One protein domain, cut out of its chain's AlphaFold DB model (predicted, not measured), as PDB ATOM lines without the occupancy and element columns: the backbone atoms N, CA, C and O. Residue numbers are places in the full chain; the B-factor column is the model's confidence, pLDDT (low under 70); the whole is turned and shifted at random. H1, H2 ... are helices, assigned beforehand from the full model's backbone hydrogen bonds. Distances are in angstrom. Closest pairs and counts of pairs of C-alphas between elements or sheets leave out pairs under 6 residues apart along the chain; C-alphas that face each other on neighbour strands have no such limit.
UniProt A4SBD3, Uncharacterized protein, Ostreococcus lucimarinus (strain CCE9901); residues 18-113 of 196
ATOM      1  N   LEU A  18     218.131 182.927 199.699       87.25
ATOM      2  CA  LEU A  18     217.840 184.003 200.645       87.25
ATOM      3  C   LEU A  18     219.088 184.525 201.362       87.25
ATOM      4  O   LEU A  18     219.119 185.702 201.698       87.25
ATOM      5  N   GLU A  19     220.087 183.677 201.609       85.81
ATOM      6  CA  GLU A  19     221.361 184.097 202.208       85.81
ATOM      7  C   GLU A  19     222.185 184.906 201.207       85.81
ATOM      8  O   GLU A  19     222.765 185.914 201.588       85.81
ATOM      9  N   THR A  20     222.146 184.544 199.922       84.88
ATOM     10  CA  THR A  20     222.738 185.353 198.848       84.88
ATOM     11  C   THR A  20     222.012 186.690 198.676       84.88
ATOM     12  O   THR A  20     222.649 187.732 198.547       84.88
ATOM     13  N   LEU A  21     220.671 186.680 198.686       85.19
ATOM     14  CA  LEU A  21     219.865 187.896 198.528       85.19
ATOM     15  C   LEU A  21     220.057 188.882 199.690       85.19
ATOM     16  O   LEU A  21     219.983 190.092 199.490       85.19
ATOM     17  N   LEU A  22     220.261 188.362 200.900       85.69
ATOM     18  CA  LEU A  22     220.351 189.134 202.139       85.69
ATOM     19  C   LEU A  22     221.728 188.997 202.796       85.69
ATOM     20  O   LEU A  22     221.821 188.983 204.025       85.69
ATOM     21  N   ASP A  23     222.789 188.891 201.989       83.69
ATOM     22  CA  ASP A  23     224.162 188.822 202.490       83.69
ATOM     23  C   ASP A  23     224.492 190.122 203.245       83.69
ATOM     24  O   ASP A  23     224.573 191.186 202.620       83.69
ATOM     25  N   PRO A  24     224.750 190.074 204.568       82.38
ATOM     26  CA  PRO A  24     225.061 191.263 205.353       82.38
ATOM     27  C   PRO A  24     226.283 192.041 204.853       82.38
ATOM     28  O   PRO A  24     226.404 193.236 205.131       82.38
ATOM     29  N   LYS A  25     227.198 191.394 204.121       82.69
ATOM     30  CA  LYS A  25     228.352 192.067 203.506       82.69
ATOM     31  C   LYS A  25     227.940 192.988 202.360       82.69
ATOM     32  O   LYS A  25     228.624 193.977 202.111       82.69
ATOM     33  N   LEU A  26     226.842 192.663 201.681       80.44
ATOM     34  CA  LEU A  26     226.305 193.415 200.549       80.44
ATOM     35  C   LEU A  26     225.189 194.368 200.987       80.44
ATOM     36  O   LEU A  26     225.144 195.512 200.544       80.44
ATOM     37  N   THR A  27     224.305 193.913 201.876       81.25
ATOM     38  CA  THR A  27     223.105 194.655 202.291       81.25
ATOM     39  C   THR A  27     223.281 195.421 203.604       81.25
ATOM     40  O   THR A  27     222.380 196.150 204.019       81.25
ATOM     41  N   GLY A  28     224.409 195.249 204.296       82.31
ATOM     42  CA  GLY A  28     224.620 195.798 205.634       82.31
ATOM     43  C   GLY A  28     223.796 195.072 206.705       82.31
ATOM     44  O   GLY A  28     223.507 193.881 206.599       82.31
ATOM     45  N   ALA A  29     223.419 195.781 207.773       84.69
ATOM     46  CA  ALA A  29     222.687 195.189 208.892       84.69
ATOM     47  C   ALA A  29     221.319 194.630 208.454       84.69
ATOM     48  O   ALA A  29     220.412 195.375 208.073       84.69
ATOM     49  N   VAL A  30     221.148 193.309 208.567       84.44
ATOM     50  CA  VAL A  30     219.908 192.628 208.180       84.44
ATOM     51  C   VAL A  30     218.934 192.611 209.353       84.44
ATOM     52  O   VAL A  30     219.005 191.785 210.263       84.44
ATOM     53  N   THR A  31     218.011 193.563 209.327       87.81
ATOM     54  CA  THR A  31     216.899 193.700 210.265       87.81
ATOM     55  C   THR A  31     215.591 193.595 209.496       87.81
ATOM     56  O   THR A  31     215.556 193.776 208.282       87.81
ATOM     57  N   LYS A  32     214.476 193.362 210.190       85.94
ATOM     58  CA  LYS A  32     213.164 193.300 209.535       85.94
ATOM     59  C   LYS A  32     212.844 194.577 208.739       85.94
ATOM     60  O   LYS A  32     212.344 194.481 207.629       85.94
ATOM     61  N   ALA A  33     213.163 195.749 209.291       87.06
ATOM     62  CA  ALA A  33     212.924 197.028 208.629       87.06
ATOM     63  C   ALA A  33     213.801 197.206 207.380       87.06
ATOM     64  O   ALA A  33     213.282 197.566 206.328       87.06
ATOM     65  N   SER A  34     215.099 196.888 207.463       88.81
ATOM     66  CA  SER A  34     215.995 197.002 206.303       88.81
ATOM     67  C   SER A  34     215.653 196.005 205.196       88.81
ATOM     68  O   SER A  34     215.729 196.363 204.027       88.81
ATOM     69  N   VAL A  35     215.198 194.795 205.541       88.38
ATOM     70  CA  VAL A  35     214.687 193.823 204.561       88.38
ATOM     71  C   VAL A  35     213.419 194.335 203.877       88.38
ATOM     72  O   VAL A  35     213.293 194.190 202.667       88.38
ATOM     73  N   ILE A  36     212.482 194.938 204.617       88.31
ATOM     74  CA  ILE A  36     211.251 195.483 204.025       88.31
ATOM     75  C   ILE A  36     211.568 196.606 203.037       88.31
ATOM     76  O   ILE A  36     211.039 196.583 201.930       88.31
ATOM     77  N   GLU A  37     212.442 197.543 203.408       87.62
ATOM     78  CA  GLU A  37     212.868 198.629 202.515       87.62
ATOM     79  C   GLU A  37     213.603 198.093 201.281       87.62
ATOM     80  O   GLU A  37     213.247 198.434 200.157       87.62
ATOM     81  N   LEU A  38     214.569 197.185 201.467       88.56
ATOM     82  CA  LEU A  38     215.337 196.597 200.365       88.56
ATOM     83  C   LEU A  38     214.442 195.842 199.376       88.56
ATOM     84  O   LEU A  38     214.636 195.911 198.164       88.56
ATOM     85  N   LEU A  39     213.474 195.092 199.896       89.19
ATOM     86  CA  LEU A  39     212.595 194.253 199.093       89.19
ATOM     87  C   LEU A  39     211.301 194.965 198.713       89.19
ATOM     88  O   LEU A  39     210.404 194.293 198.216       89.19
ATOM     89  N   ARG A  40     211.163 196.276 198.933       84.12
ATOM     90  CA  ARG A  40     209.932 197.020 198.631       84.12
ATOM     91  C   ARG A  40     209.605 197.004 197.139       84.12
ATOM     92  O   ARG A  40     208.486 196.661 196.768       84.12
ATOM     93  N   ASP A  41     210.609 197.263 196.308       82.38
ATOM     94  CA  ASP A  41     210.449 197.405 194.854       82.38
ATOM     95  C   ASP A  41     210.679 196.089 194.093       82.38
ATOM     96  O   ASP A  41     210.481 196.003 192.882       82.38
ATOM     97  N   ALA A  42     211.080 195.026 194.794       85.69
ATOM     98  CA  ALA A  42     211.261 193.717 194.181       85.69
ATOM     99  C   ALA A  42     209.919 193.142 193.690       85.69
ATOM    100  O   ALA A  42     208.869 193.350 194.304       85.69
ATOM    101  N   SER A  43     209.945 192.365 192.603       85.62
ATOM    102  CA  SER A  43     208.750 191.660 192.126       85.62
ATOM    103  C   SER A  43     208.283 190.640 193.167       85.62
ATOM    104  O   SER A  43     209.057 189.791 193.617       85.62
ATOM    105  N   ALA A  44     206.996 190.681 193.513       86.19
ATOM    106  CA  ALA A  44     206.401 189.751 194.467       86.19
ATOM    107  C   ALA A  44     206.530 188.291 194.002       86.19
ATOM    108  O   ALA A  44     206.782 187.397 194.812       86.19
ATOM    109  N   ARG A  45     206.437 188.047 192.688       83.50
ATOM    110  CA  ARG A  45     206.660 186.724 192.101       83.50
ATOM    111  C   ARG A  45     208.090 186.246 192.338       83.50
ATOM    112  O   ARG A  45     208.273 185.181 192.926       83.50
ATOM    113  N   ALA A  46     209.083 187.056 191.975       85.62
ATOM    114  CA  ALA A  46     210.494 186.720 192.173       85.62
ATOM    115  C   ALA A  46     210.815 186.455 193.654       85.62
ATOM    116  O   ALA A  46     211.484 185.475 193.977       85.62
ATOM    117  N   LEU A  47     210.273 187.267 194.568       89.06
ATOM    118  CA  LEU A  47     210.416 187.057 196.010       89.06
ATOM    119  C   LEU A  47     209.795 185.739 196.481       89.06
ATOM    120  O   LEU A  47     210.420 185.012 197.255       89.06
ATOM    121  N   SER A  48     208.585 185.412 196.017       88.44
ATOM    122  CA  SER A  48     207.929 184.151 196.381       88.44
ATOM    123  C   SER A  48     208.723 182.940 195.899       88.44
ATOM    124  O   SER A  48     209.004 182.051 196.697       88.44
ATOM    125  N   GLU A  49     209.175 182.957 194.643       88.69
ATOM    126  CA  GLU A  49     209.973 181.885 194.052       88.69
ATOM    127  C   GLU A  49     211.313 181.728 194.784       88.69
ATOM    128  O   GLU A  49     211.728 180.608 195.077       88.69
ATOM    129  N   THR A  50     211.965 182.837 195.144       88.25
ATOM    130  CA  THR A  50     213.228 182.831 195.903       88.25
ATOM    131  C   THR A  50     213.029 182.249 197.304       88.25
ATOM    132  O   THR A  50     213.801 181.397 197.747       88.25
ATOM    133  N   SER A  51     211.959 182.659 197.993       88.12
ATOM    134  CA  SER A  51     211.602 182.124 199.310       88.12
ATOM    135  C   SER A  51     211.248 180.635 199.252       88.12
ATOM    136  O   SER A  51     211.629 179.877 200.146       88.12
ATOM    137  N   ASP A  52     210.565 180.180 198.204       86.38
ATOM    138  CA  ASP A  52     210.146 178.783 198.061       86.38
ATOM    139  C   ASP A  52     211.307 177.866 197.641       86.38
ATOM    140  O   ASP A  52     211.363 176.718 198.085       86.38
ATOM    141  N   ARG A  53     212.282 178.387 196.881       85.19
ATOM    142  CA  ARG A  53     213.543 177.694 196.546       85.19
ATOM    143  C   ARG A  53     214.499 177.555 197.732       85.19
ATOM    144  O   ARG A  53     215.417 176.742 197.671       85.19
ATOM    145  N   CYS A  54     214.303 178.310 198.816       84.75
ATOM    146  CA  CYS A  54     215.077 178.133 200.042       84.75
ATOM    147  C   CYS A  54     214.815 176.746 200.651       84.75
ATOM    148  O   CYS A  54     213.794 176.523 201.313       84.75
ATOM    149  N   ALA A  55     215.790 175.852 200.476       76.12
ATOM    150  CA  ALA A  55     215.775 174.477 200.969       76.12
ATOM    151  C   ALA A  55     216.383 174.308 202.371       76.12
ATOM    152  O   ALA A  55     216.405 173.189 202.889       76.12
ATOM    153  N   CYS A  56     216.846 175.389 203.016       79.06
ATOM    154  CA  CYS A  56     217.265 175.329 204.414       79.06
ATOM    155  C   CYS A  56     216.175 174.641 205.238       79.06
ATOM    156  O   CYS A  56     214.985 174.945 205.087       79.06
ATOM    157  N   SER A  57     216.577 173.723 206.120       64.50
ATOM    158  CA  SER A  57     215.637 172.985 206.966       64.50
ATOM    159  C   SER A  57     214.640 173.940 207.646       64.50
ATOM    160  O   SER A  57     214.956 175.099 207.913       64.50
ATOM    161  N   ARG A  58     213.423 173.474 207.967       54.66
ATOM    162  CA  ARG A  58     212.335 174.290 208.566       54.66
ATOM    163  C   ARG A  58     212.728 175.101 209.820       54.66
ATOM    164  O   ARG A  58     211.947 175.948 210.246       54.66
ATOM    165  N   ARG A  59     213.896 174.841 210.423       57.56
ATOM    166  CA  ARG A  59     214.465 175.579 211.566       57.56
ATOM    167  C   ARG A  59     215.661 176.491 211.213       57.56
ATOM    168  O   ARG A  59     216.138 177.169 212.111       57.56
ATOM    169  N   GLY A  60     216.140 176.506 209.965       65.31
ATOM    170  CA  GLY A  60     217.502 176.929 209.612       65.31
ATOM    171  C   GLY A  60     217.674 178.271 208.892       65.31
ATOM    172  O   GLY A  60     218.697 178.903 209.101       65.31
ATOM    173  N   CYS A  61     216.712 178.762 208.096       76.25
ATOM    174  CA  CYS A  61     216.893 180.058 207.420       76.25
ATOM    175  C   CYS A  61     216.285 181.204 208.236       76.25
ATOM    176  O   CYS A  61     215.060 181.373 208.279       76.25
ATOM    177  N   ALA A  62     217.143 182.018 208.856       78.44
ATOM    178  CA  ALA A  62     216.735 183.220 209.588       78.44
ATOM    179  C   ALA A  62     215.984 184.222 208.689       78.44
ATOM    180  O   ALA A  62     215.035 184.873 209.131       78.44
ATOM    181  N   TYR A  63     216.354 184.275 207.410       84.94
ATOM    182  CA  TYR A  63     215.830 185.222 206.433       84.94
ATOM    183  C   TYR A  63     214.441 184.866 205.899       84.94
ATOM    184  O   TYR A  63     213.661 185.763 205.583       84.94
ATOM    185  N   LYS A  64     214.058 183.581 205.881       86.25
ATOM    186  CA  LYS A  64     212.740 183.152 205.377       86.25
ATOM    187  C   LYS A  64     211.587 183.799 206.145       86.25
ATOM    188  O   LYS A  64     210.616 184.242 205.544       86.25
ATOM    189  N   LYS A  65     211.716 183.940 207.470       83.81
ATOM    190  CA  LYS A  65     210.715 184.641 208.300       83.81
ATOM    191  C   LYS A  65     210.642 186.141 208.016       83.81
ATOM    192  O   LYS A  65     209.599 186.737 208.258       83.81
ATOM    193  N   MET A  66     211.739 186.747 207.561       87.12
ATOM    194  CA  MET A  66     211.778 188.167 207.211       87.12
ATOM    195  C   MET A  66     211.131 188.403 205.844       87.12
ATOM    196  O   MET A  66     210.340 189.327 205.703       87.12
ATOM    197  N   VAL A  67     211.391 187.525 204.870       88.88
ATOM    198  CA  VAL A  67     210.811 187.619 203.521       88.88
ATOM    199  C   VAL A  67     209.343 187.186 203.483       88.88
ATOM    200  O   VAL A  67     208.562 187.758 202.736       88.88
ATOM    201  N   ASP A  68     208.917 186.233 204.312       89.12
ATOM    202  CA  ASP A  68     207.516 185.782 204.369       89.12
ATOM    203  C   ASP A  68     206.660 186.579 205.385       89.12
ATOM    204  O   ASP A  68     205.567 186.137 205.747       89.12
ATOM    205  N   CYS A  69     207.133 187.732 205.881       88.44
ATOM    206  CA  CYS A  69     206.419 188.495 206.908       88.44
ATOM    207  C   CYS A  69     205.207 189.272 206.373       88.44
ATOM    208  O   CYS A  69     205.202 189.803 205.264       88.44
ATOM    209  N   ASP A  70     204.178 189.379 207.207       89.56
ATOM    210  CA  ASP A  70     202.911 190.014 206.853       89.56
ATOM    211  C   ASP A  70     203.070 191.501 206.485       89.56
ATOM    212  O   ASP A  70     202.361 191.989 205.608       89.56
ATOM    213  N   GLU A  71     204.032 192.206 207.083       88.50
ATOM    214  CA  GLU A  71     204.322 193.613 206.790       88.50
ATOM    215  C   GLU A  71     204.880 193.837 205.378       88.50
ATOM    216  O   GLU A  71     204.691 194.915 204.824       88.50
ATOM    217  N   LEU A  72     205.518 192.825 204.782       89.75
ATOM    218  CA  LEU A  72     205.983 192.882 203.394       89.75
ATOM    219  C   LEU A  72     204.861 192.531 202.406       89.75
ATOM    220  O   LEU A  72     204.742 193.145 201.347       89.75
ATOM    221  N   TRP A  73     204.033 191.536 202.738       90.94
ATOM    222  CA  TRP A  73     203.028 190.997 201.813       90.94
ATOM    223  C   TRP A  73     201.688 191.729 201.851       90.94
ATOM    224  O   TRP A  73     200.984 191.739 200.840       90.94
ATOM    225  N   TRP A  74     201.326 192.358 202.972       90.00
ATOM    226  CA  TRP A  74     200.090 193.132 203.051       90.00
ATOM    227  C   TRP A  74     200.065 194.313 202.071       90.00
ATOM    228  O   TRP A  74     199.106 194.372 201.308       90.00
ATOM    229  N   PRO A  75     201.068 195.216 202.016       88.25
ATOM    230  CA  PRO A  75     201.034 196.349 201.087       88.25
ATOM    231  C   PRO A  75     200.883 195.910 199.626       88.25
ATOM    232  O   PRO A  75     200.109 196.496 198.878       88.25
ATOM    233  N   ARG A  76     201.535 194.804 199.255       88.56
ATOM    234  CA  ARG A  76     201.450 194.208 197.914       88.56
ATOM    235  C   ARG A  76     200.056 193.666 197.615       88.56
ATOM    236  O   ARG A  76     199.523 193.866 196.529       88.56
ATOM    237  N   TYR A  77     199.445 192.982 198.582       87.69
ATOM    238  CA  TYR A  77     198.052 192.549 198.471       87.69
ATOM    239  C   TYR A  77     197.104 193.744 198.400       87.69
ATOM    240  O   TYR A  77     196.167 193.735 197.606       87.69
ATOM    241  N   ALA A  78     197.354 194.770 199.206       87.31
ATOM    242  CA  ALA A  78     196.554 195.975 199.248       87.31
ATOM    243  C   ALA A  78     196.533 196.671 197.881       87.31
ATOM    244  O   ALA A  78     195.457 196.903 197.348       87.31
ATOM    245  N   GLU A  79     197.698 196.910 197.287       84.62
ATOM    246  CA  GLU A  79     197.843 197.531 195.965       84.62
ATOM    247  C   GLU A  79     197.180 196.716 194.844       84.62
ATOM    248  O   GLU A  79     196.520 197.263 193.968       84.62
ATOM    249  N   ALA A  80     197.282 195.389 194.906       81.62
ATOM    250  CA  ALA A  80     196.654 194.498 193.934       81.62
ATOM    251  C   ALA A  80     195.107 194.455 194.013       81.62
ATOM    252  O   ALA A  80     194.423 194.157 193.022       81.62
ATOM    253  N   TRP A  81     194.537 194.677 195.202       77.94
ATOM    254  CA  TRP A  81     193.122 194.375 195.484       77.94
ATOM    255  C   TRP A  81     192.258 195.547 195.887       77.94
ATOM    256  O   TRP A  81     191.030 195.452 195.779       77.94
ATOM    257  N   TYR A  82     192.866 196.607 196.386       79.31
ATOM    258  CA  TYR A  82     192.174 197.795 196.833       79.31
ATOM    259  C   TYR A  82     192.521 198.939 195.901       79.31
ATOM    260  O   TYR A  82     193.665 199.115 195.500       79.31
ATOM    261  N   GLU A  83     191.513 199.750 195.613       76.44
ATOM    262  CA  GLU A  83     191.738 201.030 194.959       76.44
ATOM    263  C   GLU A  83     192.638 201.925 195.829       76.44
ATOM    264  O   GLU A  83     192.634 201.797 197.067       76.44
ATOM    265  N   PRO A  84     193.380 202.866 195.224       75.75
ATOM    266  CA  PRO A  84     194.168 203.839 195.969       75.75
ATOM    267  C   PRO A  84     193.338 204.524 197.068       75.75
ATOM    268  O   PRO A  84     192.244 205.031 196.825       75.75
ATOM    269  N   GLY A  85     193.836 204.494 198.308       75.19
ATOM    270  CA  GLY A  85     193.162 205.078 199.479       75.19
ATOM    271  C   GLY A  85     192.035 204.235 200.094       75.19
ATOM    272  O   GLY A  85     191.459 204.638 201.103       75.19
ATOM    273  N   MET A  86     191.727 203.058 199.539       78.00
ATOM    274  CA  MET A  86     190.663 202.171 200.039       78.00
ATOM    275  C   MET A  86     191.166 201.017 200.903       78.00
ATOM    276  O   MET A  86     190.367 200.354 201.575       78.00
ATOM    277  N   ALA A  87     192.472 200.752 200.884       83.38
ATOM    278  CA  ALA A  87     193.075 199.723 201.711       83.38
ATOM    279  C   ALA A  87     192.969 200.089 203.202       83.38
ATOM    280  O   ALA A  87     193.263 201.226 203.581       83.38
ATOM    281  N   PRO A  88     192.576 199.150 204.081       80.81
ATOM    282  CA  PRO A  88     192.599 199.398 205.513       80.81
ATOM    283  C   PRO A  88     194.038 199.644 205.981       80.81
ATOM    284  O   PRO A  88     194.932 198.849 205.700       80.81
ATOM    285  N   ALA A  89     194.244 200.712 206.756       74.94
ATOM    286  CA  ALA A  89     195.549 201.023 207.346       74.94
ATOM    287  C   ALA A  89     196.063 199.886 208.252       74.94
ATOM    288  O   ALA A  89     197.258 199.613 208.302       74.94
ATOM    289  N   PHE A  90     195.142 199.186 208.924       79.75
ATOM    290  CA  PHE A  90     195.432 198.023 209.757       79.75
ATOM    291  C   PHE A  90     194.640 196.815 209.243       79.75
ATOM    292  O   PHE A  90     193.460 196.674 209.570       79.75
ATOM    293  N   PRO A  91     195.255 195.925 208.447       79.38
ATOM    294  CA  PRO A  91     194.553 194.795 207.833       79.38
ATOM    295  C   PRO A  91     194.159 193.694 208.819       79.38
ATOM    296  O   PRO A  91     193.365 192.814 208.494       79.38
ATOM    297  N   GLY A  92     194.736 193.707 210.023       84.31
ATOM    298  CA  GLY A  92     194.617 192.604 210.964       84.31
ATOM    299  C   GLY A  92     195.297 191.342 210.427       84.31
ATOM    300  O   GLY A  92     196.424 191.385 209.939       84.31
ATOM    301  N   LYS A  93     194.620 190.199 210.559       85.88
ATOM    302  CA  LYS A  93     195.154 188.886 210.169       85.88
ATOM    303  C   LYS A  93     194.732 188.524 208.749       85.88
ATOM    304  O   LYS A  93     193.608 188.820 208.347       85.88
ATOM    305  N   ALA A  94     195.602 187.797 208.054       85.62
ATOM    306  CA  ALA A  94     195.286 187.205 206.763       85.62
ATOM    307  C   ALA A  94     194.030 186.307 206.822       85.62
ATOM    308  O   ALA A  94     193.699 185.772 207.892       85.62
ATOM    309  N   PRO A  95     193.343 186.092 205.681       82.94
ATOM    310  CA  PRO A  95     192.201 185.186 205.597       82.94
ATOM    311  C   PRO A  95     192.505 183.808 206.203       82.94
ATOM    312  O   PRO A  95     193.576 183.234 205.976       82.94
ATOM    313  N   LYS A  96     191.563 183.265 206.990       81.81
ATOM    314  CA  LYS A  96     191.759 182.014 207.754       81.81
ATOM    315  C   LYS A  96     192.117 180.823 206.861       81.81
ATOM    316  O   LYS A  96     192.883 179.958 207.277       81.81
ATOM    317  N   ASP A  97     191.572 180.787 205.651       83.06
ATOM    318  CA  ASP A  97     191.828 179.768 204.636       83.06
ATOM    319  C   ASP A  97     193.237 179.882 204.026       83.06
ATOM    320  O   ASP A  97     193.825 178.869 203.648       83.06
ATOM    321  N   LYS A  98     193.813 181.090 203.982       83.75
ATOM    322  CA  LYS A  98     195.142 181.355 203.402       83.75
ATOM    323  C   LYS A  98     196.280 181.348 204.423       83.75
ATOM    324  O   LYS A  98     197.420 181.079 204.049       83.75
ATOM    325  N   LYS A  99     195.988 181.572 205.709       85.38
ATOM    326  CA  LYS A  99     196.925 181.548 206.857       85.38
ATOM    327  C   LYS A  99     198.004 182.647 206.887       85.38
ATOM    328  O   LYS A  99     198.464 182.954 207.980       85.38
ATOM    329  N   SER A 100     198.395 183.232 205.753       88.88
ATOM    330  CA  SER A 100     199.358 184.346 205.655       88.88
ATOM    331  C   SER A 100     199.002 185.306 204.518       88.88
ATOM    332  O   SER A 100     198.312 184.913 203.567       88.88
ATOM    333  N   TRP A 101     199.485 186.553 204.585       90.69
ATOM    334  CA  TRP A 101     199.254 187.524 203.508       90.69
ATOM    335  C   TRP A 101     199.993 187.150 202.217       90.69
ATOM    336  O   TRP A 101     199.443 187.360 201.140       90.69
ATOM    337  N   LYS A 102     201.158 186.484 202.304       90.94
ATOM    338  CA  LYS A 102     201.849 185.886 201.142       90.94
ATOM    339  C   LYS A 102     200.928 184.946 200.368       90.94
ATOM    340  O   LYS A 102     200.746 185.091 199.165       90.94
ATOM    341  N   ASN A 103     200.292 184.005 201.064       89.94
ATOM    342  CA  ASN A 103     199.398 183.040 200.425       89.94
ATOM    343  C   ASN A 103     198.125 183.699 199.889       89.94
ATOM    344  O   ASN A 103     197.596 183.258 198.871       89.94
ATOM    345  N   ALA A 104     197.626 184.741 200.563       89.06
ATOM    346  CA  ALA A 104     196.502 185.525 200.068       89.06
ATOM    347  C   ALA A 104     196.861 186.233 198.755       89.06
ATOM    348  O   ALA A 104     196.098 186.128 197.802       89.06
ATOM    349  N   TYR A 105     198.040 186.858 198.682       88.75
ATOM    350  CA  TYR A 105     198.580 187.488 197.473       88.75
ATOM    351  C   TYR A 105     198.774 186.499 196.324       88.75
ATOM    352  O   TYR A 105     198.306 186.739 195.215       88.75
ATOM    353  N   LEU A 106     199.399 185.351 196.585       87.88
ATOM    354  CA  LEU A 106     199.636 184.347 195.546       87.88
ATOM    355  C   LEU A 106     198.333 183.710 195.042       87.88
ATOM    356  O   LEU A 106     198.175 183.497 193.844       87.88
ATOM    357  N   ALA A 107     197.373 183.442 195.934       85.44
ATOM    358  CA  ALA A 107     196.064 182.910 195.545       85.44
ATOM    359  C   ALA A 107     195.244 183.905 194.716       85.44
ATOM    360  O   ALA A 107     194.396 183.502 193.927       85.44
ATOM    361  N   ALA A 108     195.500 185.188 194.928       76.81
ATOM    362  CA  ALA A 108     194.876 186.279 194.222       76.81
ATOM    363  C   ALA A 108     195.379 186.468 192.781       76.81
ATOM    364  O   ALA A 108     194.706 187.138 192.010       76.81
ATOM    365  N   LYS A 109     196.552 185.925 192.430       73.06
ATOM    366  CA  LYS A 109     197.140 186.023 191.082       73.06
ATOM    367  C   LYS A 109     197.067 187.429 190.446       73.06
ATOM    368  O   LYS A 109     196.593 187.572 189.324       73.06
ATOM    369  N   PRO A 110     197.538 188.485 191.124       67.50
ATOM    370  CA  PRO A 110     197.373 189.847 190.617       67.50
ATOM    371  C   PRO A 110     198.131 190.139 189.312       67.50
ATOM    372  O   PRO A 110     197.722 191.023 188.569       67.50
ATOM    373  N   GLU A 111     199.181 189.372 189.007       65.44
ATOM    374  CA  GLU A 111     199.941 189.448 187.747       65.44
ATOM    375  C   GLU A 111     199.135 188.973 186.523       65.44
ATOM    376  O   GLU A 111     199.400 189.414 185.408       65.44
ATOM    377  N   ASP A 112     198.132 188.106 186.715       66.75
ATOM    378  CA  ASP A 112     197.235 187.658 185.635       66.75
ATOM    379  C   ASP A 112     196.170 188.729 185.297       66.75
ATOM    380  O   ASP A 112     195.381 188.566 184.364       66.75
ATOM    381  N   GLY A 113     196.162 189.841 186.044       57.41
ATOM    382  CA  GLY A 113     195.143 190.881 185.984       57.41
ATOM    383  C   GLY A 113     193.813 190.439 186.610       57.41
ATOM    384  O   GLY A 113     193.556 189.248 186.800       57.41
TER     385      GLY A 113
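AT A GLANCE: This is residues 18 to 113 of the 196 residues of an uncharacterized protein of Ostreococcus lucimarinus (strain CCE9901) (UniProt A4SBD3). Two helices, H6 and H7, run side by side at one end of a slightly elongated domain, and a long loop, residues 82 to 100, arches from the end of H6 back to the start of H7. The other part is a looser cluster in which the single turn H5 sits between H3 and H4, with the short turns H1 and H2 at the far end. The printed part has 96 residues with seven named helices, H1 to H7 in order along the chain, and no named strand; the class is all helix, with 49 residues in the helices. It is compact, with a radius of gyration of the C-alphas of 13.8 A and spans of 39 by 26 by 25 A, only just elongated.

HOW THE PARTS SIT: H6, residues 70 to 81, touches H7, residues 101 to 108, at a shallow tilt of 26 degrees, the same way; their closest C-alphas, Tyr 77 and Tyr 105, are 5.2 A apart. H3, residues 32 to 38, is close to H6 but not clearly touching, with C-alphas of Ile 36 and Leu 72 closest at 5.9 A. H4, residues 44 to 53, is close to H7 but not clearly touching, with C-alphas of Ser 48 and Lys 102 closest at 7.9 A. H5, residues 64 to 67, touches H3, the closest C-alphas being Lys 32 and Met 66 at 5.8 A. H4 and H5 only just touch, with 3 pairs of C-alphas within 8 A, the closest being Ser 51 and Lys 64 at 6.3 A. H5 and H6 meet only through their link. H1, residues 18 to 21, is close to H4 but not clearly touching, with C-alphas of Leu 18 and Ser 51 closest at 6.7 A. H2, residues 24 to 27, touches no helix. Every O i to N i+4 pair is within hydrogen-bond range in H3, H4 and H7, and 6 of 8 are in H6; H1, H2 and H5 are too short for such a pair.

IN THESE COORDINATES: H6 is 15.6 A long, from C-alpha 70 at (202.911, 190.014, 206.853) to C-alpha 81. H4 spans 14.2 A, H7 10.3 A and H3 10.0 A. H5, H1 and H2 have four residues each. H1 begins with C-alpha 18 at (217.840, 184.003, 200.645), and H7 ends with C-alpha 108 at (194.876, 186.279, 194.222).

THE WHOLE: The two C-alphas farthest apart, Ser 57 and Gly 85, are 39.9 A apart. The printed part has no cut. The link from H6 to H7, 19 residues, is long. Mean pLDDT of the printed part is 82.9; residues 57 to 60 and 110 to 113 are under 70.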